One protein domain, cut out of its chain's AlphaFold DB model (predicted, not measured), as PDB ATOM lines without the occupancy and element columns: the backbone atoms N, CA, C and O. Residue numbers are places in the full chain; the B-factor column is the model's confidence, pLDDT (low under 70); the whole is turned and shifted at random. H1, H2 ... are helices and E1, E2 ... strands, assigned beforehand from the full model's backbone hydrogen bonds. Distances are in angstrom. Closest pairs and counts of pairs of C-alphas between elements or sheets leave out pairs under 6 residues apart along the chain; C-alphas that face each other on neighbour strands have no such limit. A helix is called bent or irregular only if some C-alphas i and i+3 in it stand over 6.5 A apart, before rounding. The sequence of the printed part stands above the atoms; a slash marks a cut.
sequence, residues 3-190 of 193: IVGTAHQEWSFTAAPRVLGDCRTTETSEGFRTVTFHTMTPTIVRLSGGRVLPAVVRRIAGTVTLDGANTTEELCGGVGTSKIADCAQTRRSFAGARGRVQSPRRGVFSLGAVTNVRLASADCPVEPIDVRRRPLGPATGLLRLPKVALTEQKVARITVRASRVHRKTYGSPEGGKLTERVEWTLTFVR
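This is residues 3 to 190 of the 193 residues of an uncharacterized protein of Actinobacteria bacterium (UniProt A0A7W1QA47). A long, twisted sheet runs the length of the domain; at one end the bent strands E4 and E6 fold it round through E7 and E8 towards E9, like a flattened barrel left unclosed. Residues 112 to 140, with the small helix H1, run along the hollow of this curve, while at the other end E2, E3, E4 and E5 make a narrower tongue. The printed part has 188 residues, with ten named strands and two named helices in the order E1 to E7, H1, E8, H2, E9, E10. The class is mostly strand, and the branched sheet is antiparallel in each neighbour pair. The outline is a rod with spans of 76 by 29 by 19 A, loose, with a radius of gyration of the C-alphas of 21.0 A.

The longest strand, E4, spans residues 55 to 76 over 57.1 A and bends by 73 degrees at residue 59. E3, residues 23 to 39, measures 49.8 A, and E1, residues 3 to 14, measures 34.7 A from C-alpha 3 at (-30.303, -18.625, 44.425). E10, residues 175 to 189, is 45.9 A long and ends at (-21.195, -25.184, 41.404); E9, residues 157 to 170, is 42.8 A long. E6, residues 90 to 105, spans 41.6 A and bends by 63 degrees at residue 96; E5, residues 79 to 86, spans 23.5 A. The short elements are E2, residues 18 to 20, E7, 108 to 111, H1, 129 to 133, E8, 141 to 144, and H2, 147 to 151.

E3 and E4 form a hairpin, with N 30 and O 69 at 2.9 A. E1 and E2 lie on one side of E3 and E4 on the other; N 7 and O 35 of E1 and E3 are 2.9 A apart, N 18 and O 25 of E2 and E3 2.8 A. On the other side of E1 is E10, with N 8 and O 181 at 2.8 A, and E9 forms a hairpin with E10, N 166 and O 180 at 2.8 A. Beside E4, E5 and E6 lie on one side, with N 72 and O 83 at 2.8 A and N 64 and O 92 at 2.7 A. E6 and E7 form a hairpin, N 110 and O 102 at 2.8 A; E7 and E8 have N 109 and O 143 at 2.8 A. The closest C-alphas of E8 and E9, Leu 143 and Ala 162, are 7.1 A apart. H1 only grazes the sheet with residues 130 to 131, and H2 with residues 147 to 149. In H1 and H2 every O i to N i+4 pair is within hydrogen-bond range.

The two C-alphas farthest apart, those of Gly 77 and Lys 154, are 76.2 A apart. The printed part has no cut. The long links are E3 to E4, 15 residues, and E7 to H1, 17 residues. Mean pLDDT of the printed part is 90.1; residues 149 to 155 are under 70.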
ATOM      1  N   ILE A   3     -29.850 -19.402  43.276       91.69
ATOM      2  CA  ILE A   3     -30.303 -18.625  44.425       91.69
ATOM      3  C   ILE A   3     -31.557 -19.290  44.968       91.69
ATOM      4  O   ILE A   3     -32.447 -19.635  44.193       91.69
ATOM      5  N   VAL A   4     -31.626 -19.411  46.286       94.81
ATOM      6  CA  VAL A   4     -32.851 -19.664  47.045       94.81
ATOM      7  C   VAL A   4     -32.915 -18.609  48.138       94.81
ATOM      8  O   VAL A   4     -31.882 -18.266  48.713       94.81
ATOM      9  N   GLY A   5     -34.090 -18.075  48.428       94.12
ATOM     10  CA  GLY A   5     -34.226 -17.122  49.513       94.12
ATOM     11  C   GLY A   5     -35.644 -16.970  50.017       94.12
ATOM     12  O   GLY A   5     -36.614 -17.417  49.396       94.12
ATOM     13  N   THR A   6     -35.720 -16.329  51.172       96.12
ATOM     14  CA  THR A   6     -36.951 -15.952  51.841       96.12
ATOM     15  C   THR A   6     -36.902 -14.470  52.187       96.12
ATOM     16  O   THR A   6     -35.852 -13.928  52.533       96.12
ATOM     17  N   ALA A   7     -38.035 -13.791  52.066       94.88
ATOM     18  CA  ALA A   7     -38.209 -12.427  52.547       94.88
ATOM     19  C   ALA A   7     -39.410 -12.390  53.483       94.88
ATOM     20  O   ALA A   7     -40.418 -13.039  53.217       94.88
ATOM     21  N   HIS A   8     -39.295 -11.634  54.562       96.62
ATOM     22  CA  HIS A   8     -40.374 -11.378  55.493       96.62
ATOM     23  C   HIS A   8     -40.450  -9.879  55.754       96.62
ATOM     24  O   HIS A   8     -39.438  -9.242  56.044       96.62
ATOM     25  N   GLN A   9     -41.632  -9.302  55.614       96.44
ATOM     26  CA  GLN A   9     -41.883  -7.887  55.848       96.44
ATOM     27  C   GLN A   9     -43.107  -7.755  56.725       96.44
ATOM     28  O   GLN A   9     -44.094  -8.436  56.492       96.44
ATOM     29  N   GLU A  10     -43.028  -6.862  57.693       97.38
ATOM     30  CA  GLU A  10     -44.076  -6.578  58.658       97.38
ATOM     31  C   GLU A  10     -44.209  -5.062  58.748       97.38
ATOM     32  O   GLU A  10     -43.201  -4.349  58.846       97.38
ATOM     33  N   TRP A  11     -45.432  -4.553  58.694       97.25
ATOM     34  CA  TRP A  11     -45.688  -3.129  58.832       97.25
ATOM     35  C   TRP A  11     -46.919  -2.848  59.674       97.25
ATOM     36  O   TRP A  11     -47.861  -3.630  59.729       97.25
ATOM     37  N   SER A  12     -46.892  -1.661  60.261       96.56
ATOM     38  CA  SER A  12     -48.055  -0.911  60.708       96.56
ATOM     39  C   SER A  12     -47.894   0.469  60.081       96.56
ATOM     40  O   SER A  12     -46.854   1.107  60.258       96.56
ATOM     41  N   PHE A  13     -48.833   0.878  59.239       96.12
ATOM     42  CA  PHE A  13     -48.740   2.090  58.433       96.12
ATOM     43  C   PHE A  13     -50.038   2.873  58.531       96.12
ATOM     44  O   PHE A  13     -51.083   2.380  58.125       96.12
ATOM     45  N   THR A  14     -49.946   4.105  59.008       95.69
ATOM     46  CA  THR A  14     -51.061   5.044  59.063       95.69
ATOM     47  C   THR A  14     -50.883   6.070  57.953       95.69
ATOM     48  O   THR A  14     -49.872   6.776  57.905       95.69
ATOM     49  N   ALA A  15     -51.847   6.135  57.040       93.50
ATOM     50  CA  ALA A  15     -51.857   7.109  55.963       93.50
ATOM     51  C   ALA A  15     -52.097   8.527  56.502       93.50
ATOM     52  O   ALA A  15     -52.654   8.718  57.585       93.50
ATOM     53  N   ALA A  16     -51.713   9.532  55.712       93.06
ATOM     54  CA  ALA A  16     -52.060  10.912  56.018       93.06
ATOM     55  C   ALA A  16     -53.593  11.058  56.158       93.06
ATOM     56  O   ALA A  16     -54.323  10.554  55.295       93.06
ATOM     57  N   PRO A  17     -54.089  11.744  57.205       92.50
ATOM     58  CA  PRO A  17     -55.517  11.946  57.388       92.50
ATOM     59  C   PRO A  17     -56.135  12.659  56.186       92.50
ATOM     60  O   PRO A  17     -55.585  13.638  55.677       92.50
ATOM     61  N   ARG A  18     -57.305  12.195  55.761       94.00
ATOM     62  CA  ARG A  18     -58.129  12.852  54.747       94.00
ATOM     63  C   ARG A  18     -59.219  13.643  55.452       94.00
ATOM     64  O   ARG A  18     -59.860  13.120  56.355       94.00
ATOM     65  N   VAL A  19     -59.418  14.893  55.052       92.56
ATOM     66  CA  VAL A  19     -60.458  15.762  55.614       92.56
ATOM     67  C   VAL A  19     -61.480  16.059  54.526       92.56
ATOM     68  O   VAL A  19     -61.108  16.497  53.437       92.56
ATOM     69  N   LEU A  20     -62.752  15.799  54.817       90.38
ATOM     70  CA  LEU A  20     -63.885  16.099  53.948       90.38
ATOM     71  C   LEU A  20     -64.981  16.765  54.788       90.38
ATOM     72  O   LEU A  20     -65.631  16.108  55.597       90.38
ATOM     73  N   GLY A  21     -65.169  18.076  54.614       89.56
ATOM     74  CA  GLY A  21     -66.034  18.864  55.499       89.56
ATOM     75  C   GLY A  21     -65.548  18.789  56.950       89.56
ATOM     76  O   GLY A  21     -64.358  18.971  57.208       89.56
ATOM     77  N   ASP A  22     -66.454  18.451  57.867       90.31
ATOM     78  CA  ASP A  22     -66.167  18.299  59.303       90.31
ATOM     79  C   ASP A  22     -65.699  16.885  59.689       90.31
ATOM     80  O   ASP A  22     -65.576  16.569  60.876       90.31
ATOM     81  N   CYS A  23     -65.465  16.022  58.697       92.81
ATOM     82  CA  CYS A  23     -65.026  14.648  58.889       92.81
ATOM     83  C   CYS A  23     -63.531  14.499  58.604       92.81
ATOM     84  O   CYS A  23     -63.030  14.908  57.553       92.81
ATOM     85  N   ARG A  24     -62.815  13.858  59.528       93.75
ATOM     86  CA  ARG A  24     -61.427  13.422  59.369       93.75
ATOM     87  C   ARG A  24     -61.378  11.902  59.342       93.75
ATOM     88  O   ARG A  24     -61.686  11.263  60.343       93.75
ATOM     89  N   THR A  25     -60.908  11.342  58.238       94.56
ATOM     90  CA  THR A  25     -60.710   9.902  58.063       94.56
ATOM     91  C   THR A  25     -59.226   9.571  58.089       94.56
ATOM     92  O   THR A  25     -58.421  10.216  57.414       94.56
ATOM     93  N   THR A  26     -58.849   8.552  58.847       95.00
ATOM     94  CA  THR A  26     -57.488   8.022  58.897       95.00
ATOM     95  C   THR A  26     -57.534   6.528  58.602       95.00
ATOM     96  O   THR A  26     -58.340   5.799  59.174       95.00
ATOM     97  N   GLU A  27     -56.675   6.071  57.697       94.94
ATOM     98  CA  GLU A  27     -56.546   4.655  57.348       94.94
ATOM     99  C   GLU A  27     -55.246   4.117  57.936       94.94
ATOM    100  O   GLU A  27     -54.166   4.641  57.657       94.94
ATOM    101  N   THR A  28     -55.348   3.054  58.726       95.81
ATOM    102  CA  THR A  28     -54.207   2.292  59.229       95.81
ATOM    103  C   THR A  28     -54.226   0.904  58.606       95.81
ATOM    104  O   THR A  28     -55.258   0.248  58.552       95.81
ATOM    105  N   SER A  29     -53.079   0.452  58.121       96.31
ATOM    106  CA  SER A  29     -52.868  -0.877  57.562       96.31
ATOM    107  C   SER A  29     -51.807  -1.591  58.374       96.31
ATOM    108  O   SER A  29     -50.692  -1.087  58.542       96.31
ATOM    109  N   GLU A  30     -52.146  -2.780  58.841       97.25
ATOM    110  CA  GLU A  30     -51.223  -3.695  59.489       97.25
ATOM    111  C   GLU A  30     -51.113  -4.935  58.626       97.25
ATOM    112  O   GLU A  30     -52.112  -5.490  58.173       97.25
ATOM    113  N   GLY A  31     -49.892  -5.373  58.350       96.75
ATOM    114  CA  GLY A  31     -49.729  -6.502  57.459       96.75
ATOM    115  C   GLY A  31     -48.382  -7.163  57.550       96.75
ATOM    116  O   GLY A  31     -47.382  -6.586  57.984       96.75
ATOM    117  N   PHE A  32     -48.378  -8.408  57.100       96.12
ATOM    118  CA  PHE A  32     -47.189  -9.212  56.970       96.12
ATOM    119  C   PHE A  32     -47.151  -9.889  55.610       96.12
ATOM    120  O   PHE A  32     -48.131 -10.430  55.098       96.12
ATOM    121  N   ARG A  33     -45.964  -9.874  55.014       95.69
ATOM    122  CA  ARG A  33     -45.688 -10.502  53.734       95.69
ATOM    123  C   ARG A  33     -44.537 -11.467  53.875       95.69
ATOM    124  O   ARG A  33     -43.438 -11.079  54.265       95.69
ATOM    125  N   THR A  34     -44.771 -12.704  53.466       96.62
ATOM    126  CA  THR A  34     -43.732 -13.727  53.382       96.62
ATOM    127  C   THR A  34     -43.537 -14.123  51.932       96.62
ATOM    128  O   THR A  34     -44.494 -14.411  51.217       96.62
ATOM    129  N   VAL A  35     -42.288 -14.142  51.486       96.19
ATOM    130  CA  VAL A  35     -41.920 -14.496  50.120       96.19
ATOM    131  C   VAL A  35     -40.922 -15.628  50.140       96.19
ATOM    132  O   VAL A  35     -39.941 -15.578  50.875       96.19
ATOM    133  N   THR A  36     -41.132 -16.618  49.284       96.88
ATOM    134  CA  THR A  36     -40.141 -17.640  48.957       96.88
ATOM    135  C   THR A  36     -39.795 -17.517  47.483       96.88
ATOM    136  O   THR A  36     -40.676 -17.356  46.638       96.88
ATOM    137  N   PHE A  37     -38.511 -17.540  47.143       95.50
ATOM    138  CA  PHE A  37     -38.081 -17.377  45.758       95.50
ATOM    139  C   PHE A  37     -36.828 -18.184  45.448       95.50
ATOM    140  O   PHE A  37     -36.015 -18.496  46.317       95.50
ATOM    141  N   HIS A  38     -36.669 -18.515  44.173       95.44
ATOM    142  CA  HIS A  38     -35.536 -19.273  43.678       95.44
ATOM    143  C   HIS A  38     -35.244 -18.959  42.210       95.44
ATOM    144  O   HIS A  38     -36.080 -18.441  41.470       95.44
ATOM    145  N   THR A  39     -34.031 -19.276  41.768       95.06
ATOM    146  CA  THR A  39     -33.693 -19.317  40.339       95.06
ATOM    147  C   THR A  39     -34.217 -20.598  39.709       95.06
ATOM    148  O   THR A  39     -33.815 -21.677  40.140       95.06
ATOM    149  N   MET A  40     -35.017 -20.483  38.650       93.56
ATOM    150  CA  MET A  40     -35.544 -21.629  37.893       93.56
ATOM    151  C   MET A  40     -34.444 -22.377  37.130       93.56
ATOM    152  O   MET A  40     -34.513 -23.582  36.936       93.56
ATOM    153  N   THR A  41     -33.415 -21.652  36.685       89.62
ATOM    154  CA  THR A  41     -32.272 -22.215  35.958       89.62
ATOM    155  C   THR A  41     -30.968 -21.667  36.529       89.62
ATOM    156  O   THR A  41     -30.872 -20.447  36.730       89.62
ATOM    157  N   PRO A  42     -29.940 -22.505  36.753       90.00
ATOM    158  CA  PRO A  42     -28.632 -22.025  37.171       90.00
ATOM    159  C   PRO A  42     -28.062 -20.997  36.186       90.00
ATOM    160  O   PRO A  42     -28.140 -21.157  34.972       90.00
ATOM    161  N   THR A  43     -27.451 -19.938  36.712       90.19
ATOM    162  CA  THR A  43     -26.741 -18.925  35.919       90.19
ATOM    163  C   THR A  43     -25.246 -19.217  35.915       90.19
ATOM    164  O   THR A  43     -24.651 -19.398  36.982       90.19
ATOM    165  N   ILE A  44     -24.621 -19.248  34.739       89.56
ATOM    166  CA  ILE A  44     -23.165 -19.366  34.624       89.56
ATOM    167  C   ILE A  44     -22.537 -18.041  35.061       89.56
ATOM    168  O   ILE A  44     -22.889 -16.976  34.561       89.56
ATOM    169  N   VAL A  45     -21.606 -18.119  36.009       87.88
ATOM    170  CA  VAL A  45     -20.814 -16.982  36.482       87.88
ATOM    171  C   VAL A  45     -19.344 -17.318  36.290       87.88
ATOM    172  O   VAL A  45     -18.924 -18.439  36.570       87.88
ATOM    173  N   ARG A  46     -18.567 -16.362  35.784       87.06
ATOM    174  CA  ARG A  46     -17.134 -16.546  35.535       87.06
ATOM    175  C   ARG A  46     -16.322 -15.911  36.652       87.06
ATOM    176  O   ARG A  46     -16.673 -14.835  37.136       87.06
ATOM    177  N   LEU A  47     -15.236 -16.573  37.032       81.31
ATOM    178  CA  LEU A  47     -14.254 -16.054  37.975       81.31
ATOM    179  C   LEU A  47     -12.988 -15.661  37.212       81.31
ATOM    180  O   LEU A  47     -12.499 -16.437  36.399       81.31
ATOM    181  N   SER A  48     -12.458 -14.468  37.474       82.69
ATOM    182  CA  SER A  48     -11.179 -14.005  36.927       82.69
ATOM    183  C   SER A  48     -10.434 -13.175  37.969       82.69
ATOM    184  O   SER A  48     -11.024 -12.306  38.611       82.69
ATOM    185  N   GLY A  49      -9.151 -13.476  38.196       79.44
ATOM    186  CA  GLY A  49      -8.299 -12.729  39.130       79.44
ATOM    187  C   GLY A  49      -8.872 -12.593  40.550       79.44
ATOM    188  O   GLY A  49      -8.726 -11.535  41.171       79.44
ATOM    189  N   GLY A  50      -9.583 -13.620  41.036       79.19
ATOM    190  CA  GLY A  50     -10.256 -13.620  42.341       79.19
ATOM    191  C   GLY A  50     -11.534 -12.769  42.410       79.19
ATOM    192  O   GLY A  50     -11.923 -12.334  43.497       79.19
ATOM    193  N   ARG A  51     -12.170 -12.481  41.269       83.69
ATOM    194  CA  ARG A  51     -13.399 -11.677  41.147       83.69
ATOM    195  C   ARG A  51     -14.459 -12.428  40.345       83.69
ATOM    196  O   ARG A  51     -14.132 -13.095  39.371       83.69
ATOM    197  N   VAL A  52     -15.724 -12.264  40.719       84.38
ATOM    198  CA  VAL A  52     -16.887 -12.656  39.913       84.38
ATOM    199  C   VAL A  52     -17.103 -11.607  38.831       84.38
ATOM    200  O   VAL A  52     -17.331 -10.430  39.131       84.38
ATOM    201  N   LEU A  53     -17.031 -12.026  37.569       88.00
ATOM    202  CA  LEU A  53     -17.361 -11.159  36.445       88.00
ATOM    203  C   LEU A  53     -18.854 -10.795  36.473       88.00
ATOM    204  O   LEU A  53     -19.668 -11.626  36.888       88.00
ATOM    205  N   PRO A  54     -19.228  -9.578  36.033       90.44
ATOM    206  CA  PRO A  54     -20.622  -9.164  35.978       90.44
ATOM    207  C   PRO A  54     -21.499 -10.183  35.243       90.44
ATOM    208  O   PRO A  54     -21.198 -10.590  34.122       90.44
ATOM    209  N   ALA A  55     -22.597 -10.586  35.878       91.62
ATOM    210  CA  ALA A  55     -23.546 -11.549  35.338       91.62
ATOM    211  C   ALA A  55     -24.983 -11.176  35.717       91.62
ATOM    212  O   ALA A  55     -25.245 -10.568  36.760       91.62
ATOM    213  N   VAL A  56     -25.934 -11.569  34.869       92.62
ATOM    214  CA  VAL A  56     -27.366 -11.410  35.139       92.62
ATOM    215  C   VAL A  56     -27.951 -12.765  35.492       92.62
ATOM    216  O   VAL A  56     -27.991 -13.669  34.661       92.62
ATOM    217  N   VAL A  57     -28.453 -12.871  36.714       91.19
ATOM    218  CA  VAL A  57     -29.241 -14.004  37.177       91.19
ATOM    219  C   VAL A  57     -30.656 -13.835  36.646       91.19
ATOM    220  O   VAL A  57     -31.360 -12.895  37.017       91.19
ATOM    221  N   ARG A  58     -31.054 -14.708  35.723       91.88
ATOM    222  CA  ARG A  58     -32.359 -14.655  35.052       91.88
ATOM    223  C   ARG A  58     -33.312 -15.696  35.634       91.88
ATOM    224  O   ARG A  58     -32.883 -16.631  36.303       91.88
ATOM    225  N   ARG A  59     -34.599 -15.543  35.305       93.50
ATOM    226  CA  ARG A  59     -35.663 -16.508  35.625       93.50
ATOM    227  C   ARG A  59     -35.754 -16.793  37.128       93.50
ATOM    228  O   ARG A  59     -35.809 -17.944  37.542       93.50
ATOM    229  N   ILE A  60     -35.749 -15.737  37.939       94.25
ATOM    230  CA  ILE A  60     -36.117 -15.846  39.350       94.25
ATOM    231  C   ILE A  60     -37.644 -15.901  39.423       94.25
ATOM    232  O   ILE A  60     -38.328 -15.099  38.777       94.25
ATOM    233  N   ALA A  61     -38.161 -16.863  40.171       96.25
ATOM    234  CA  ALA A  61     -39.580 -17.055  40.413       96.25
ATOM    235  C   ALA A  61     -39.823 -17.253  41.906       96.25
ATOM    236  O   ALA A  61     -38.910 -17.614  42.653       96.25
ATOM    237  N   GLY A  62     -41.046 -17.002  42.345       96.50
ATOM    238  CA  GLY A  62     -41.376 -17.114  43.750       96.50
ATOM    239  C   GLY A  62     -42.856 -16.994  44.032       96.50
ATOM    240  O   GLY A  62     -43.671 -16.722  43.151       96.50
ATOM    241  N   THR A  63     -43.179 -17.222  45.296       96.81
ATOM    242  CA  THR A  63     -44.528 -17.121  45.830       96.81
ATOM    243  C   THR A  63     -44.531 -16.168  47.006       96.81
ATOM    244  O   THR A  63     -43.618 -16.180  47.826       96.81
ATOM    245  N   VAL A  64     -45.562 -15.343  47.058       95.81
ATOM    246  CA  VAL A  64     -45.808 -14.302  48.037       95.81
ATOM    247  C   VAL A  64     -47.098 -14.649  48.756       95.81
ATOM    248  O   VAL A  64     -48.120 -14.879  48.113       95.81
ATOM    249  N   THR A  65     -47.044 -14.658  50.073       96.38
ATOM    250  CA  THR A  65     -48.205 -14.740  50.948       96.38
ATOM    251  C   THR A  65     -48.362 -13.387  51.621       96.38
ATOM    252  O   THR A  65     -47.381 -12.875  52.163       96.38
ATOM    253  N   LEU A  66     -49.560 -12.813  51.555       96.56
ATOM    254  CA  LEU A  66     -49.923 -11.563  52.214       96.56
ATOM    255  C   LEU A  66     -51.100 -11.811  53.151       96.56
ATOM    256  O   LEU A  66     -52.044 -12.501  52.766       96.56
ATOM    257  N   ASP A  67     -51.042 -11.202  54.325       96.44
ATOM    258  CA  ASP A  67     -52.074 -11.272  55.351       96.44
ATOM    259  C   ASP A  67     -51.992 -10.022  56.251       96.44
ATOM    260  O   ASP A  67     -50.970  -9.322  56.240       96.44
ATOM    261  N   GLY A  68     -53.066  -9.707  56.973       96.69
ATOM    262  CA  GLY A  68     -53.173  -8.527  57.827       96.69
ATOM    263  C   GLY A  68     -54.590  -7.973  57.954       96.69
ATOM    264  O   GLY A  68     -55.569  -8.662  57.684       96.69
ATOM    265  N   ALA A  69     -54.690  -6.706  58.344       96.94
ATOM    266  CA  ALA A  69     -55.949  -6.003  58.545       96.94
ATOM    267  C   ALA A  69     -55.823  -4.522  58.165       96.94
ATOM    268  O   ALA A  69     -54.740  -3.933  58.201       96.94
ATOM    269  N   ASN A  70     -56.957  -3.910  57.832       96.56
ATOM    270  CA  ASN A  70     -57.072  -2.464  57.690       96.56
ATOM    271  C   ASN A  70     -58.030  -1.922  58.756       96.56
ATOM    272  O   ASN A  70     -59.127  -2.447  58.937       96.56
ATOM    273  N   THR A  71     -57.654  -0.822  59.393       96.38
ATOM    274  CA  THR A  71     -58.489  -0.068  60.326       96.38
ATOM    275  C   THR A  71     -58.790   1.295  59.725       96.38
ATOM    276  O   THR A  71     -57.882   2.026  59.335       96.38
ATOM    277  N   THR A  72     -60.067   1.645  59.642       95.69
ATOM    278  CA  THR A  72     -60.518   2.985  59.256       95.69
ATOM    279  C   THR A  72     -61.067   3.682  60.485       95.69
ATOM    280  O   THR A  72     -61.980   3.170  61.130       95.69
ATOM    281  N   GLU A  73     -60.513   4.844  60.797       94.81
ATOM    282  CA  GLU A  73     -61.006   5.730  61.843       94.81
ATOM    283  C   GLU A  73     -61.622   6.960  61.192       94.81
ATOM    284  O   GLU A  73     -60.990   7.601  60.353       94.81
ATOM    285  N   GLU A  74     -62.842   7.302  61.579       95.69
ATOM    286  CA  GLU A  74     -63.553   8.475  61.078       95.69
ATOM    287  C   GLU A  74     -64.049   9.312  62.254       95.69
ATOM    288  O   GLU A  74     -64.738   8.810  63.139       95.69
ATOM    289  N   LEU A  75     -63.683  10.590  62.267       94.81
ATOM    290  CA  LEU A  75     -64.076  11.559  63.282       94.81
ATOM    291  C   LEU A  75     -64.862  12.686  62.613       94.81
ATOM    292  O   LEU A  75     -64.263  13.504  61.919       94.81
ATOM    293  N   CYS A  76     -66.171  12.747  62.848       92.75
ATOM    294  CA  CYS A  76     -67.067  13.764  62.295       92.75
ATOM    295  C   CYS A  76     -67.718  14.560  63.426       92.75
ATOM    296  O   CYS A  76     -68.349  13.971  64.303       92.75
ATOM    297  N   GLY A  77     -67.572  15.889  63.436       84.50
ATOM    298  CA  GLY A  77     -68.255  16.749  64.421       84.50
ATOM    299  C   GLY A  77     -67.983  16.386  65.893       84.50
ATOM    300  O   GLY A  77     -68.821  16.633  66.754       84.50
ATOM    301  N   GLY A  78     -66.838  15.753  66.181       81.38
ATOM    302  CA  GLY A  78     -66.460  15.274  67.518       81.38
ATOM    303  C   GLY A  78     -66.883  13.837  67.859       81.38
ATOM    304  O   GLY A  78     -66.470  13.333  68.900       81.38
ATOM    305  N   VAL A  79     -67.638  13.150  66.994       84.19
ATOM    306  CA  VAL A  79     -68.008  11.733  67.159       84.19
ATOM    307  C   VAL A  79     -67.048  10.851  66.363       84.19
ATOM    308  O   VAL A  79     -66.889  11.034  65.157       84.19
ATOM    309  N   GLY A  80     -66.392   9.910  67.045       89.88
ATOM    310  CA  GLY A  80     -65.429   8.984  66.448       89.88
ATOM    311  C   GLY A  80     -66.026   7.599  66.205       89.88
ATOM    312  O   GLY A  80     -66.647   7.024  67.098       89.88
ATOM    313  N   THR A  81     -65.791   7.042  65.022       93.31
ATOM    314  CA  THR A  81     -66.051   5.636  64.703       93.31
ATOM    315  C   THR A  81     -64.758   4.952  64.273       93.31
ATOM    316  O   THR A  81     -63.868   5.576  63.695       93.31
ATOM    317  N   SER A  82     -64.639   3.664  64.585       94.50
ATOM    318  CA  SER A  82     -63.516   2.831  64.162       94.50
ATOM    319  C   SER A  82     -64.053   1.526  63.594       94.50
ATOM    320  O   SER A  82     -64.928   0.892  64.188       94.50
ATOM    321  N   LYS A  83     -63.548   1.141  62.424       95.44
ATOM    322  CA  LYS A  83     -63.915  -0.092  61.734       95.44
ATOM    323  C   LYS A  83     -62.658  -0.859  61.366       95.44
ATOM    324  O   LYS A  83     -61.825  -0.356  60.618       95.44
ATOM    325  N   ILE A  84     -62.572  -2.096  61.843       95.62
ATOM    326  CA  ILE A  84     -61.510  -3.037  61.491       95.62
ATOM    327  C   ILE A  84     -62.049  -3.992  60.426       95.62
ATOM    328  O   ILE A  84     -63.174  -4.487  60.529       95.62
ATOM    329  N   ALA A  85     -61.258  -4.219  59.385       94.81
ATOM    330  CA  ALA A  85     -61.511  -5.193  58.339       94.81
ATOM    331  C   ALA A  85     -60.333  -6.168  58.274       94.81
ATOM    332  O   ALA A  85     -59.260  -5.818  57.774       94.81
ATOM    333  N   ASP A  86     -60.552  -7.386  58.769       95.31
ATOM    334  CA  ASP A  86     -59.590  -8.477  58.633       95.31
ATOM    335  C   ASP A  86     -59.495  -8.895  57.168       95.31
ATOM    336  O   ASP A  86     -60.501  -9.134  56.489       95.31
ATOM    337  N   CYS A  87     -58.272  -8.965  56.656       94.38
ATOM    338  CA  CYS A  87     -58.041  -9.285  55.263       94.38
ATOM    339  C   CYS A  87     -57.961 -10.797  55.079       94.38
ATOM    340  O   CYS A  87     -57.267 -11.499  55.808       94.38
ATOM    341  N   ALA A  88     -58.616 -11.312  54.038       93.56
ATOM    342  CA  ALA A  88     -58.404 -12.695  53.641       93.56
ATOM    343  C   ALA A  88     -56.941 -12.900  53.227       93.56
ATOM    344  O   ALA A  88     -56.406 -12.152  52.401       93.56
ATOM    345  N   GLN A  89     -56.309 -13.949  53.751       95.12
ATOM    346  CA  GLN A  89     -54.959 -14.322  53.356       95.12
ATOM    347  C   GLN A  89     -54.900 -14.568  51.841       95.12
ATOM    348  O   GLN A  89     -55.636 -15.389  51.288       95.12
ATOM    349  N   THR A  90     -53.979 -13.889  51.157       94.88
ATOM    350  CA  THR A  90     -53.788 -14.046  49.710       94.88
ATOM    351  C   THR A  90     -52.447 -14.684  49.390       94.88
ATOM    352  O   THR A  90     -51.430 -14.435  50.042       94.88
ATOM    353  N   ARG A  91     -52.428 -15.490  48.327       95.38
ATOM    354  CA  ARG A  91     -51.218 -16.110  47.789       95.38
ATOM    355  C   ARG A  91     -51.056 -15.734  46.322       95.38
ATOM    356  O   ARG A  91     -51.948 -15.966  45.514       95.38
ATOM    357  N   ARG A  92     -49.912 -15.148  45.975       94.31
ATOM    358  CA  ARG A  92     -49.580 -14.645  44.635       94.31
ATOM    359  C   ARG A  92     -48.251 -15.220  44.177       94.31
ATOM    360  O   ARG A  92     -47.344 -15.406  44.982       94.31
ATOM    361  N   SER A  93     -48.094 -15.453  42.883       94.81
ATOM    362  CA  SER A  93     -46.835 -15.938  42.314       94.81
ATOM    363  C   SER A  93     -46.269 -14.935  41.320       94.81
ATOM    364  O   SER A  93     -47.006 -14.187  40.682       94.81
ATOM    365  N   PHE A  94     -44.948 -14.928  41.180       95.19
ATOM    366  CA  PHE A  94     -44.250 -14.160  40.157       95.19
ATOM    367  C   PHE A  94     -43.198 -15.027  39.472       95.19
ATOM    368  O   PHE A  94     -42.645 -15.960  40.058       95.19
ATOM    369  N   ALA A  95     -42.873 -14.673  38.235       94.44
ATOM    370  CA  ALA A  95     -41.820 -15.311  37.461       94.44
ATOM    371  C   ALA A  95     -41.094 -14.288  36.580       94.44
ATOM    372  O   ALA A  95     -41.590 -13.195  36.313       94.44
ATOM    373  N   GLY A  96     -39.897 -14.651  36.117       91.12
ATOM    374  CA  GLY A  96     -39.130 -13.824  35.180       91.12
ATOM    375  C   GLY A  96     -38.398 -12.639  35.820       91.12
ATOM    376  O   GLY A  96     -37.894 -11.772  35.096       91.12
ATOM    377  N   ALA A  97     -38.286 -12.616  37.149       93.88
ATOM    378  CA  ALA A  97     -37.487 -11.634  37.864       93.88
ATOM    379  C   ALA A  97     -35.983 -11.828  37.591       93.88
ATOM    380  O   ALA A  97     -35.530 -12.899  37.158       93.88
ATOM    381  N   ARG A  98     -35.204 -10.758  37.785       93.75
ATOM    382  CA  ARG A  98     -33.782 -10.700  37.411       93.75
ATOM    383  C   ARG A  98     -32.941 -10.055  38.504       93.75
ATOM    384  O   ARG A  98     -33.311  -9.005  39.016       93.75
ATOM    385  N   GLY A  99     -31.784 -10.635  38.804       90.25
ATOM    386  CA  GLY A  99     -30.778 -10.062  39.704       90.25
ATOM    387  C   GLY A  99     -29.460  -9.815  38.973       90.25
ATOM    388  O   GLY A  99     -29.133 -10.524  38.021       90.25
ATOM    389  N   ARG A 100     -28.681  -8.822  39.407       91.06
ATOM    390  CA  ARG A 100     -27.320  -8.592  38.898       91.06
ATOM    391  C   ARG A 100     -26.306  -9.030  39.943       91.06
ATOM    392  O   ARG A 100     -26.418  -8.631  41.095       91.06
ATOM    393  N   VAL A 101     -25.310  -9.801  39.526       89.88
ATOM    394  CA  VAL A 101     -24.161 -10.168  40.355       89.88
ATOM    395  C   VAL A 101     -22.906  -9.541  39.778       89.88
ATOM    396  O   VAL A 101     -22.715  -9.561  38.565       89.88
ATOM    397  N   GLN A 102     -22.053  -8.989  40.637       89.50
ATOM    398  CA  GLN A 102     -20.750  -8.451  40.243       89.50
ATOM    399  C   GLN A 102     -19.783  -8.416  41.426       89.50
ATOM    400  O   GLN A 102     -20.214  -8.339  42.575       89.50
ATOM    401  N   SER A 103     -18.477  -8.416  41.160       88.88
ATOM    402  CA  SER A 103     -17.456  -8.223  42.194       88.88
ATOM    403  C   SER A 103     -16.903  -6.800  42.222       88.88
ATOM    404  O   SER A 103     -16.101  -6.455  41.353       88.88
ATOM    405  N   PRO A 104     -17.223  -5.989  43.250       84.94
ATOM    406  CA  PRO A 104     -16.599  -4.673  43.398       84.94
ATOM    407  C   PRO A 104     -15.098  -4.782  43.710       84.94
ATOM    408  O   PRO A 104     -14.292  -3.977  43.251       84.94
ATOM    409  N   ARG A 105     -14.686  -5.820  44.450       87.69
ATOM    410  CA  ARG A 105     -13.281  -6.096  44.795       87.69
ATOM    411  C   ARG A 105     -13.004  -7.594  44.878       87.69
ATOM    412  O   ARG A 105     -13.936  -8.394  44.894       87.69
ATOM    413  N   ARG A 106     -11.723  -7.975  44.912       86.81
ATOM    414  CA  ARG A 106     -11.306  -9.381  45.044       86.81
ATOM    415  C   ARG A 106     -11.946 -10.020  46.281       86.81
ATOM    416  O   ARG A 106     -11.983  -9.406  47.344       86.81
ATOM    417  N   GLY A 107     -12.477 -11.230  46.115       84.56
ATOM    418  CA  GLY A 107     -13.113 -12.010  47.178       84.56
ATOM    419  C   GLY A 107     -14.422 -11.460  47.735       84.56
ATOM    420  O   GLY A 107     -14.924 -11.977  48.730       84.56
ATOM    421  N   VAL A 108     -15.001 -10.442  47.099       89.31
ATOM    422  CA  VAL A 108     -16.304  -9.889  47.467       89.31
ATOM    423  C   VAL A 108     -17.169  -9.812  46.223       89.31
ATOM    424  O   VAL A 108     -16.703  -9.402  45.161       89.31
ATOM    425  N   PHE A 109     -18.437 -10.168  46.341       87.81
ATOM    426  CA  PHE A 109     -19.434  -9.913  45.312       87.81
ATOM    427  C   PHE A 109     -20.654  -9.230  45.911       87.81
ATOM    428  O   PHE A 109     -20.878  -9.278  47.114       87.81
ATOM    429  N   SER A 110     -21.431  -8.560  45.078       88.25
ATOM    430  CA  SER A 110     -22.746  -8.061  45.438       88.25
ATOM    431  C   SER A 110     -23.796  -8.763  44.600       88.25
ATOM    432  O   SER A 110     -23.592  -9.016  43.410       88.25
ATOM    433  N   LEU A 111     -24.924  -9.063  45.234       86.38
ATOM    434  CA  LEU A 111     -26.177  -9.309  44.544       86.38
ATOM    435  C   LEU A 111     -26.976  -8.006  44.624       86.38
ATOM    436  O   LEU A 111     -27.348  -7.553  45.707       86.38
ATOM    437  N   GLY A 112     -27.156  -7.359  43.477       82.62
ATOM    438  CA  GLY A 112     -27.993  -6.172  43.356       82.62
ATOM    439  C   GLY A 112     -29.459  -6.484  43.650       82.62
ATOM    440  O   GLY A 112     -29.850  -7.645  43.773       82.62
ATOM    441  N   ALA A 113     -30.281  -5.437  43.727       83.19
ATOM    442  CA  ALA A 113     -31.718  -5.603  43.891       83.19
ATOM    443  C   ALA A 113     -32.298  -6.504  42.787       83.19
ATOM    444  O   ALA A 113     -31.920  -6.397  41.614       83.19
ATOM    445  N   VAL A 114     -33.216  -7.393  43.168       88.44
ATOM    446  CA  VAL A 114     -33.980  -8.170  42.196       88.44
ATOM    447  C   VAL A 114     -35.056  -7.275  41.597       88.44
ATOM    448  O   VAL A 114     -35.801  -6.604  42.303       88.44
ATOM    449  N   THR A 115     -35.104  -7.261  40.275       88.50
ATOM    450  CA  THR A 115     -35.966  -6.406  39.460       88.50
ATOM    451  C   THR A 115     -36.970  -7.244  38.682       88.50
ATOM    452  O   THR A 115     -36.824  -8.465  38.571       88.50
ATOM    453  N   ASN A 116     -37.976  -6.576  38.109       90.50
ATOM    454  CA  ASN A 116     -39.044  -7.206  37.329       90.50
ATOM    455  C   ASN A 116     -39.847  -8.252  38.127       90.50
ATOM    456  O   ASN A 116     -40.266  -9.274  37.591       90.50
ATOM    457  N   VAL A 117     -40.044  -7.997  39.419       91.12
ATOM    458  CA  VAL A 117     -40.989  -8.752  40.240       91.12
ATOM    459  C   VAL A 117     -42.347  -8.085  40.071       91.12
ATOM    460  O   VAL A 117     -42.572  -6.992  40.585       91.12
ATOM    461  N   ARG A 118     -43.217  -8.713  39.282       89.00
ATOM    462  CA  ARG A 118     -44.582  -8.244  39.044       89.00
ATOM    463  C   ARG A 118     -45.520  -9.080  39.899       89.00
ATOM    464  O   ARG A 118     -45.573 -10.294  39.726       89.00
ATOM    465  N   LEU A 119     -46.210  -8.429  40.823       88.19
ATOM    466  CA  LEU A 119     -47.227  -9.034  41.675       88.19
ATOM    467  C   LEU A 119     -48.554  -8.357  41.369       88.19
ATOM    468  O   LEU A 119     -48.579  -7.150  41.132       88.19
ATOM    469  N   ALA A 120     -49.639  -9.127  41.385       85.81
ATOM    470  CA  ALA A 120     -50.965  -8.533  41.412       85.81
ATOM    471  C   ALA A 120     -51.106  -7.683  42.685       85.81
ATOM    472  O   ALA A 120     -50.657  -8.096  43.764       85.81
ATOM    473  N   SER A 121     -51.692  -6.496  42.540       82.44
ATOM    474  CA  SER A 121     -52.053  -5.645  43.674       82.44
ATOM    475  C   SER A 121     -53.068  -6.366  44.561       82.44
ATOM    476  O   SER A 121     -53.856  -7.171  44.066       82.44
ATOM    477  N   ALA A 122     -53.043  -6.079  45.857       85.69
ATOM    478  CA  ALA A 122     -54.150  -6.391  46.748       85.69
ATOM    479  C   ALA A 122     -54.586  -5.127  47.468       85.69
ATOM    480  O   ALA A 122     -53.756  -4.277  47.796       85.69
ATOM    481  N   ASP A 123     -55.885  -5.059  47.719       84.81
ATOM    482  CA  ASP A 123     -56.515  -3.927  48.388       84.81
ATOM    483  C   ASP A 123     -56.527  -4.108  49.918       84.81
ATOM    484  O   ASP A 123     -56.732  -3.151  50.660       84.81
ATOM    485  N   CYS A 124     -56.263  -5.329  50.404       89.69
ATOM    486  CA  CYS A 124     -56.278  -5.671  51.824       89.69
ATOM    487  C   CYS A 124     -55.186  -6.712  52.169       89.69
ATOM    488  O   CYS A 124     -55.147  -7.774  51.533       89.69
ATOM    489  N   PRO A 125     -54.325  -6.447  53.170       93.56
ATOM    490  CA  PRO A 125     -54.075  -5.129  53.760       93.56
ATOM    491  C   PRO A 125     -53.436  -4.187  52.734       93.56
ATOM    492  O   PRO A 125     -52.795  -4.632  51.775       93.56
ATOM    493  N   VAL A 126     -53.586  -2.875  52.926       91.56
ATOM    494  CA  VAL A 126     -52.975  -1.887  52.024       91.56
ATOM    495  C   VAL A 126     -51.454  -1.945  52.168       91.56
ATOM    496  O   VAL A 126     -50.910  -1.602  53.214       91.56
ATOM    497  N   GLU A 127     -50.741  -2.355  51.117       92.38
ATOM    498  CA  GLU A 127     -49.273  -2.413  51.132       92.38
ATOM    499  C   GLU A 127     -48.660  -0.997  50.990       92.38
ATOM    500  O   GLU A 127     -48.858  -0.346  49.951       92.38
ATOM    501  N   PRO A 128     -47.836  -0.525  51.952       92.12
ATOM    502  CA  PRO A 128     -47.108   0.736  51.822       92.12
ATOM    503  C   PRO A 128     -46.214   0.755  50.576       92.12
ATOM    504  O   PRO A 128     -45.737  -0.283  50.099       92.12
ATOM    505  N   ILE A 129     -45.918   1.945  50.043       90.25
ATOM    506  CA  ILE A 129     -45.147   2.074  48.793       90.25
ATOM    507  C   ILE A 129     -43.777   1.382  48.862       90.25
ATOM    508  O   ILE A 129     -43.347   0.777  47.879       90.25
ATOM    509  N   ASP A 130     -43.115   1.413  50.018       90.56
ATOM    510  CA  ASP A 130     -41.822   0.761  50.233       90.56
ATOM    511  C   ASP A 130     -41.907  -0.764  50.131       90.56
ATOM    512  O   ASP A 130     -41.018  -1.392  49.546       90.56
ATOM    513  N   VAL A 131     -42.995  -1.344  50.649       91.44
ATOM    514  CA  VAL A 131     -43.294  -2.778  50.581       91.44
ATOM    515  C   VAL A 131     -43.573  -3.173  49.130       91.44
ATOM    516  O   VAL A 131     -42.990  -4.140  48.630       91.44
ATOM    517  N   ARG A 132     -44.366  -2.384  48.393       90.62
ATOM    518  CA  ARG A 132     -44.651  -2.635  46.965       90.62
ATOM    519  C   ARG A 132     -43.411  -2.521  46.077       90.62
ATOM    520  O   ARG A 132     -43.222  -3.334  45.175       90.62
ATOM    521  N   ARG A 133     -42.539  -1.539  46.331       89.25
ATOM    522  CA  ARG A 133     -41.312  -1.308  45.543       89.25
ATOM    523  C   ARG A 133     -40.218  -2.342  45.807       89.25
ATOM    524  O   ARG A 133     -39.355  -2.534  44.949       89.25
ATOM    525  N   ARG A 134     -40.230  -3.004  46.969       89.12
ATOM    526  CA  ARG A 134     -39.236  -4.019  47.360       89.12
ATOM    527  C   ARG A 134     -39.914  -5.345  47.713       89.12
ATOM    528  O   ARG A 134     -39.897  -5.753  48.874       89.12
ATOM    529  N   PRO A 135     -40.480  -6.051  46.714       89.81
ATOM    530  CA  PRO A 135     -41.220  -7.294  46.917       89.81
ATOM    531  C   PRO A 135     -40.414  -8.388  47.629       89.81
ATOM    532  O   PRO A 135     -40.978  -9.182  48.366       89.81
ATOM    533  N   LEU A 136     -39.091  -8.419  47.432       90.44
ATOM    534  CA  LEU A 136     -38.191  -9.417  48.030       90.44
ATOM    535  C   LEU A 136     -37.373  -8.862  49.209       90.44
ATOM    536  O   LEU A 136     -36.321  -9.408  49.532       90.44
ATOM    537  N   GLY A 137     -37.815  -7.759  49.818       88.12
ATOM    538  CA  GLY A 137     -37.100  -7.095  50.905       88.12
ATOM    539  C   GLY A 137     -35.841  -6.333  50.455       88.12
ATOM    540  O   GLY A 137     -35.667  -6.025  49.267       88.12
ATOM    541  N   PRO A 138     -34.953  -5.970  51.398       87.00
ATOM    542  CA  PRO A 138     -33.778  -5.156  51.105       87.00
ATOM    543  C   PRO A 138     -32.713  -5.944  50.325       87.00
ATOM    544  O   PRO A 138     -32.548  -7.145  50.492       87.00
ATOM    545  N   ALA A 139     -31.908  -5.264  49.505       85.19
ATOM    546  CA  ALA A 139     -30.775  -5.915  48.836       85.19
ATOM    547  C   ALA A 139     -29.739  -6.419  49.860       85.19
ATOM    548  O   ALA A 139     -29.454  -5.727  50.836       85.19
ATOM    549  N   THR A 140     -29.104  -7.568  49.620       79.81
ATOM    550  CA  THR A 140     -28.161  -8.197  50.573       79.81
ATOM    551  C   THR A 140     -26.886  -7.395  50.833       79.81
ATOM    552  O   THR A 140     -26.205  -7.634  51.823       79.81
ATOM    553  N   GLY A 141     -26.531  -6.460  49.949       83.75
ATOM    554  CA  GLY A 141     -25.269  -5.726  50.034       83.75
ATOM    555  C   GLY A 141     -24.067  -6.560  49.576       83.75
ATOM    556  O   GLY A 141     -24.166  -7.334  48.620       83.75
ATOM    557  N   LEU A 142     -22.915  -6.353  50.223       88.19
ATOM    558  CA  LEU A 142     -21.646  -7.007  49.889       88.19
ATOM    559  C   LEU A 142     -21.500  -8.355  50.603       88.19
ATOM    560  O   LEU A 142     -21.594  -8.429  51.824       88.19
ATOM    561  N   LEU A 143     -21.177  -9.396  49.842       87.75
ATOM    562  CA  LEU A 143     -21.004 -10.771  50.299       87.75
ATOM    563  C   LEU A 143     -19.568 -11.231  50.066       87.75
ATOM    564  O   LEU A 143     -19.009 -11.057  48.982       87.75
ATOM    565  N   ARG A 144     -18.953 -11.824  51.092       88.25
ATOM    566  CA  ARG A 144     -17.597 -12.373  50.995       88.25
ATOM    567  C   ARG A 144     -17.648 -13.777  50.402       88.25
ATOM    568  O   ARG A 144     -18.434 -14.611  50.846       88.25
ATOM    569  N   LEU A 145     -16.788 -14.039  49.424       81.75
ATOM    570  CA  LEU A 145     -16.524 -15.397  48.965       81.75
ATOM    571  C   LEU A 145     -15.532 -16.065  49.922       81.75
ATOM    572  O   LEU A 145     -14.581 -15.407  50.358       81.75
ATOM    573  N   PRO A 146     -15.704 -17.359  50.231       78.00
ATOM    574  CA  PRO A 146     -14.679 -18.126  50.928       78.00
ATOM    575  C   PRO A 146     -13.349 -18.047  50.169       78.00
ATOM    576  O   PRO A 146     -13.346 -18.148  48.946       78.00
ATOM    577  N   LYS A 147     -12.213 -17.893  50.863       73.12
ATOM    578  CA  LYS A 147     -10.890 -17.795  50.206       73.12
ATOM    579  C   LYS A 147     -10.627 -18.978  49.267       73.12
ATOM    580  O   LYS A 147     -10.237 -18.766  48.125       73.12
ATOM    581  N   VAL A 148     -10.971 -20.187  49.715       70.06
ATOM    582  CA  VAL A 148     -10.877 -21.441  48.947       70.06
ATOM    583  C   VAL A 148     -11.627 -21.389  47.610       70.06
ATOM    584  O   VAL A 148     -11.174 -21.957  46.625       70.06
ATOM    585  N   ALA A 149     -12.724 -20.627  47.518       67.69
ATOM    586  CA  ALA A 149     -13.475 -20.449  46.276       67.69
ATOM    587  C   ALA A 149     -12.690 -19.695  45.190       67.69
ATOM    588  O   ALA A 149     -13.000 -19.820  44.007       67.69
ATOM    589  N   LEU A 150     -11.724 -18.868  45.595       67.25
ATOM    590  CA  LEU A 150     -10.959 -17.992  44.709       67.25
ATOM    591  C   LEU A 150      -9.648 -18.628  44.252       67.25
ATOM    592  O   LEU A 150      -9.142 -18.252  43.198       67.25
ATOM    593  N   THR A 151      -9.091 -19.534  45.057       66.81
ATOM    594  CA  THR A 151      -7.728 -20.053  44.889       66.81
ATOM    595  C   THR A 151      -7.684 -21.545  44.586       66.81
ATOM    596  O   THR A 151      -6.809 -21.979  43.845       66.81
ATOM    597  N   GLU A 152      -8.614 -22.344  45.110       65.75
ATOM    598  CA  GLU A 152      -8.538 -23.798  44.987       65.75
ATOM    599  C   GLU A 152      -9.383 -24.310  43.829       65.75
ATOM    600  O   GLU A 152     -10.609 -24.174  43.805       65.75
ATOM    601  N   GLN A 153      -8.728 -24.958  42.864       64.69
ATOM    602  CA  GLN A 153      -9.426 -25.533  41.719       64.69
ATOM    603  C   GLN A 153     -10.307 -26.739  42.078       64.69
ATOM    604  O   GLN A 153     -11.283 -27.008  41.382       64.69
ATOM    605  N   LYS A 154     -10.005 -27.411  43.196       65.50
ATOM    606  CA  LYS A 154     -10.694 -28.623  43.661       65.50
ATOM    607  C   LYS A 154     -12.064 -28.360  44.297       65.50
ATOM    608  O   LYS A 154     -12.848 -29.290  44.457       65.50
ATOM    609  N   VAL A 155     -12.393 -27.112  44.645       68.88
ATOM    610  CA  VAL A 155     -13.697 -26.790  45.244       68.88
ATOM    611  C   VAL A 155     -14.791 -26.846  44.174       68.88
ATOM    612  O   VAL A 155     -14.927 -25.937  43.346       68.88
ATOM    613  N   ALA A 156     -15.588 -27.916  44.217       79.19
ATOM    614  CA  ALA A 156     -16.689 -28.165  43.287       79.19
ATOM    615  C   ALA A 156     -17.965 -27.376  43.626       79.19
ATOM    616  O   ALA A 156     -18.727 -27.024  42.726       79.19
ATOM    617  N   ARG A 157     -18.210 -27.070  44.910       85.81
ATOM    618  CA  ARG A 157     -19.421 -26.377  45.372       85.81
ATOM    619  C   ARG A 157     -19.125 -25.393  46.498       85.81
ATOM    620  O   ARG A 157     -18.404 -25.714  47.433       85.81
ATOM    621  N   ILE A 158     -19.727 -24.209  46.423       84.75
ATOM    622  CA  ILE A 158     -19.629 -23.152  47.436       84.75
ATOM    623  C   ILE A 158     -21.032 -22.669  47.774       84.75
ATOM    624  O   ILE A 158     -21.815 -22.359  46.876       84.75
ATOM    625  N   THR A 159     -21.320 -22.539  49.064       88.88
ATOM    626  CA  THR A 159     -22.571 -21.962  49.554       88.88
ATOM    627  C   THR A 159     -22.269 -20.667  50.294       88.88
ATOM    628  O   THR A 159     -21.434 -20.643  51.194       88.88
ATOM    629  N   VAL A 160     -22.955 -19.589  49.922       88.88
ATOM    630  CA  VAL A 160     -22.873 -18.286  50.584       88.88
ATOM    631  C   VAL A 160     -24.249 -17.955  51.134       88.88
ATOM    632  O   VAL A 160     -25.226 -17.935  50.389       88.88
ATOM    633  N   ARG A 161     -24.322 -17.695  52.438       90.88
ATOM    634  CA  ARG A 161     -25.545 -17.243  53.100       90.88
ATOM    635  C   ARG A 161     -25.460 -15.749  53.365       90.88
ATOM    636  O   ARG A 161     -24.396 -15.240  53.712       90.88
ATOM    637  N   ALA A 162     -26.577 -15.061  53.193       89.12
ATOM    638  CA  ALA A 162     -26.701 -13.640  53.463       89.12
ATOM    639  C   ALA A 162     -28.017 -13.373  54.176       89.12
ATOM    640  O   ALA A 162     -29.049 -13.891  53.763       89.12
ATOM    641  N   SER A 163     -27.989 -12.525  55.194       91.12
ATOM    642  CA  SER A 163     -29.196 -12.001  55.816       91.12
ATOM    643  C   SER A 163     -29.091 -10.491  55.950       91.12
ATOM    644  O   SER A 163     -27.999  -9.935  56.093       91.12
ATOM    645  N   ARG A 164     -30.230  -9.808  55.859       91.38
ATOM    646  CA  ARG A 164     -30.300  -8.369  56.105       91.38
ATOM    647  C   ARG A 164     -31.618  -8.011  56.759       91.38
ATOM    648  O   ARG A 164     -32.663  -8.516  56.363       91.38
ATOM    649  N   VAL A 165     -31.536  -7.098  57.720       93.62
ATOM    650  CA  VAL A 165     -32.689  -6.455  58.343       93.62
ATOM    651  C   VAL A 165     -32.656  -4.969  58.006       93.62
ATOM    652  O   VAL A 165     -31.596  -4.340  58.035       93.62
ATOM    653  N   HIS A 166     -33.808  -4.414  57.661       93.75
ATOM    654  CA  HIS A 166     -34.029  -2.987  57.493       93.75
ATOM    655  C   HIS A 166     -35.241  -2.579  58.324       93.75
ATOM    656  O   HIS A 166     -36.232  -3.301  58.373       93.75
ATOM    657  N   ARG A 167     -35.145  -1.435  58.998       95.44
ATOM    658  CA  ARG A 167     -36.241  -0.848  59.763       95.44
ATOM    659  C   ARG A 167     -36.432   0.586  59.309       95.44
ATOM    660  O   ARG A 167     -35.444   1.296  59.118       95.44
ATOM    661  N   LYS A 168     -37.686   0.987  59.145       94.81
ATOM    662  CA  LYS A 168     -38.097   2.343  58.795       94.81
ATOM    663  C   LYS A 168     -39.224   2.763  59.732       94.81
ATOM    664  O   LYS A 168     -40.152   1.992  59.950       94.81
ATOM    665  N   THR A 169     -39.144   3.983  60.244       96.31
ATOM    666  CA  THR A 169     -40.244   4.643  60.954       96.31
ATOM    667  C   THR A 169     -40.840   5.676  60.007       96.31
ATOM    668  O   THR A 169     -40.091   6.441  59.396       96.31
ATOM    669  N   TYR A 170     -42.158   5.663  59.836       93.12
ATOM    670  CA  TYR A 170     -42.866   6.697  59.086       93.12
ATOM    671  C   TYR A 170     -43.106   7.895  60.006       93.12
ATOM    672  O   TYR A 170     -43.336   7.731  61.203       93.12
ATOM    673  N   GLY A 171     -42.994   9.095  59.445       89.19
ATOM    674  CA  GLY A 171     -43.181  10.349  60.164       89.19
ATOM    675  C   GLY A 171     -44.253  11.201  59.499       89.19
ATOM    676  O   GLY A 171     -44.618  10.952  58.348       89.19
ATOM    677  N   SER A 172     -44.711  12.212  60.239       89.25
ATOM    678  CA  SER A 172     -45.800  13.107  59.840       89.25
ATOM    679  C   SER A 172     -45.670  13.588  58.382       89.25
ATOM    680  O   SER A 172     -44.564  13.960  57.970       89.25
ATOM    681  N   PRO A 173     -46.766  13.607  57.598       87.25
ATOM    682  CA  PRO A 173     -48.161  13.379  58.010       87.25
ATOM    683  C   PRO A 173     -48.587  11.903  58.077       87.25
ATOM    684  O   PRO A 173     -49.696  11.615  58.516       87.25
ATOM    685  N   GLU A 174     -47.730  10.982  57.641       92.06
ATOM    686  CA  GLU A 174     -47.932   9.537  57.781       92.06
ATOM    687  C   GLU A 174     -47.454   9.058  59.166       92.06
ATOM    688  O   GLU A 174     -46.848   9.805  59.939       92.06
ATOM    689  N   GLY A 175     -47.700   7.792  59.493       93.00
ATOM    690  CA  GLY A 175     -47.289   7.210  60.768       93.00
ATOM    691  C   GLY A 175     -46.983   5.722  60.688       93.00
ATOM    692  O   GLY A 175     -47.333   5.035  59.729       93.00
ATOM    693  N   GLY A 176     -46.291   5.226  61.713       93.75
ATOM    694  CA  GLY A 176     -46.058   3.800  61.919       93.75
ATOM    695  C   GLY A 176     -44.631   3.334  61.631       93.75
ATOM    696  O   GLY A 176     -43.658   4.088  61.710       93.75
ATOM    697  N   LYS A 177     -44.487   2.045  61.330       96.25
ATOM    698  CA  LYS A 177     -43.211   1.332  61.245       96.25
ATOM    699  C   LYS A 177     -43.238   0.249  60.171       96.25
ATOM    700  O   LYS A 177     -44.255  -0.389  59.926       96.25
ATOM    701  N   LEU A 178     -42.084   0.007  59.565       95.88
ATOM    702  CA  LEU A 178     -41.826  -1.086  58.635       95.88
ATOM    703  C   LEU A 178     -40.568  -1.827  59.087       95.88
ATOM    704  O   LEU A 178     -39.497  -1.228  59.212       95.88
ATOM    705  N   THR A 179     -40.692  -3.136  59.274       96.12
ATOM    706  CA  THR A 179     -39.572  -4.053  59.473       96.12
ATOM    707  C   THR A 179     -39.477  -4.985  58.276       96.12
ATOM    708  O   THR A 179     -40.439  -5.637  57.891       96.12
ATOM    709  N   GLU A 180     -38.294  -5.075  57.681       94.69
ATOM    710  CA  GLU A 180     -38.016  -5.961  56.557       94.69
ATOM    711  C   GLU A 180     -36.836  -6.861  56.909       94.69
ATOM    712  O   GLU A 180     -35.768  -6.383  57.293       94.69
ATOM    713  N   ARG A 181     -36.996  -8.165  56.725       93.25
ATOM    714  CA  ARG A 181     -35.951  -9.173  56.859       93.25
ATOM    715  C   ARG A 181     -35.860  -9.967  55.570       93.25
ATOM    716  O   ARG A 181     -36.863 -10.330  54.969       93.25
ATOM    717  N   VAL A 182     -34.644 -10.270  55.149       92.06
ATOM    718  CA  VAL A 182     -34.423 -11.163  54.017       92.06
ATOM    719  C   VAL A 182     -33.271 -12.103  54.301       92.06
ATOM    720  O   VAL A 182     -32.281 -11.712  54.924       92.06
ATOM    721  N   GLU A 183     -33.395 -13.326  53.809       92.88
ATOM    722  CA  GLU A 183     -32.390 -14.371  53.897       92.88
ATOM    723  C   GLU A 183     -32.183 -15.005  52.524       92.88
ATOM    724  O   GLU A 183     -33.121 -15.344  51.808       92.88
ATOM    725  N   TRP A 184     -30.922 -15.150  52.138       89.56
ATOM    726  CA  TRP A 184     -30.512 -15.679  50.846       89.56
ATOM    727  C   TRP A 184     -29.504 -16.789  51.065       89.56
ATOM    728  O   TRP A 184     -28.559 -16.658  51.844       89.56
ATOM    729  N   THR A 185     -29.660 -17.853  50.296       91.31
ATOM    730  CA  THR A 185     -28.666 -18.899  50.112       91.31
ATOM    731  C   THR A 185     -28.288 -18.937  48.637       91.31
ATOM    732  O   THR A 185     -29.090 -19.291  47.772       91.31
ATOM    733  N   LEU A 186     -27.046 -18.564  48.339       89.69
ATOM    734  CA  LEU A 186     -26.467 -18.648  47.007       89.69
ATOM    735  C   LEU A 186     -25.590 -19.888  46.923       89.69
ATOM    736  O   LEU A 186     -24.697 -20.076  47.747       89.69
ATOM    737  N   THR A 187     -25.815 -20.715  45.908       89.50
ATOM    738  CA  THR A 187     -24.995 -21.898  45.648       89.50
ATOM    739  C   THR A 187     -24.252 -21.734  44.328       89.50
ATOM    740  O   THR A 187     -24.841 -21.504  43.271       89.50
ATOM    741  N   PHE A 188     -22.937 -21.890  44.371       86.19
ATOM    742  CA  PHE A 188     -22.060 -21.931  43.212       86.19
ATOM    743  C   PHE A 188     -21.603 -23.371  43.024       86.19
ATOM    744  O   PHE A 188     -21.145 -23.997  43.973       86.19
ATOM    745  N   VAL A 189     -21.735 -23.884  41.807       86.00
ATOM    746  CA  VAL A 189     -21.195 -25.184  41.404       86.00
ATOM    747  C   VAL A 189     -20.209 -24.906  40.283       86.00
ATOM    748  O   VAL A 189     -20.537 -24.161  39.354       86.00
ATOM    749  N   ARG A 190     -18.995 -25.432  40.416       81.62
ATOM    750  CA  ARG A 190     -17.949 -25.339  39.403       81.62
ATOM    751  C   ARG A 190     -18.322 -26.263  38.247       81.62
ATOM    752  O   ARG A 190     -18.683 -27.412  38.472       81.62
TER     753      ARG A 190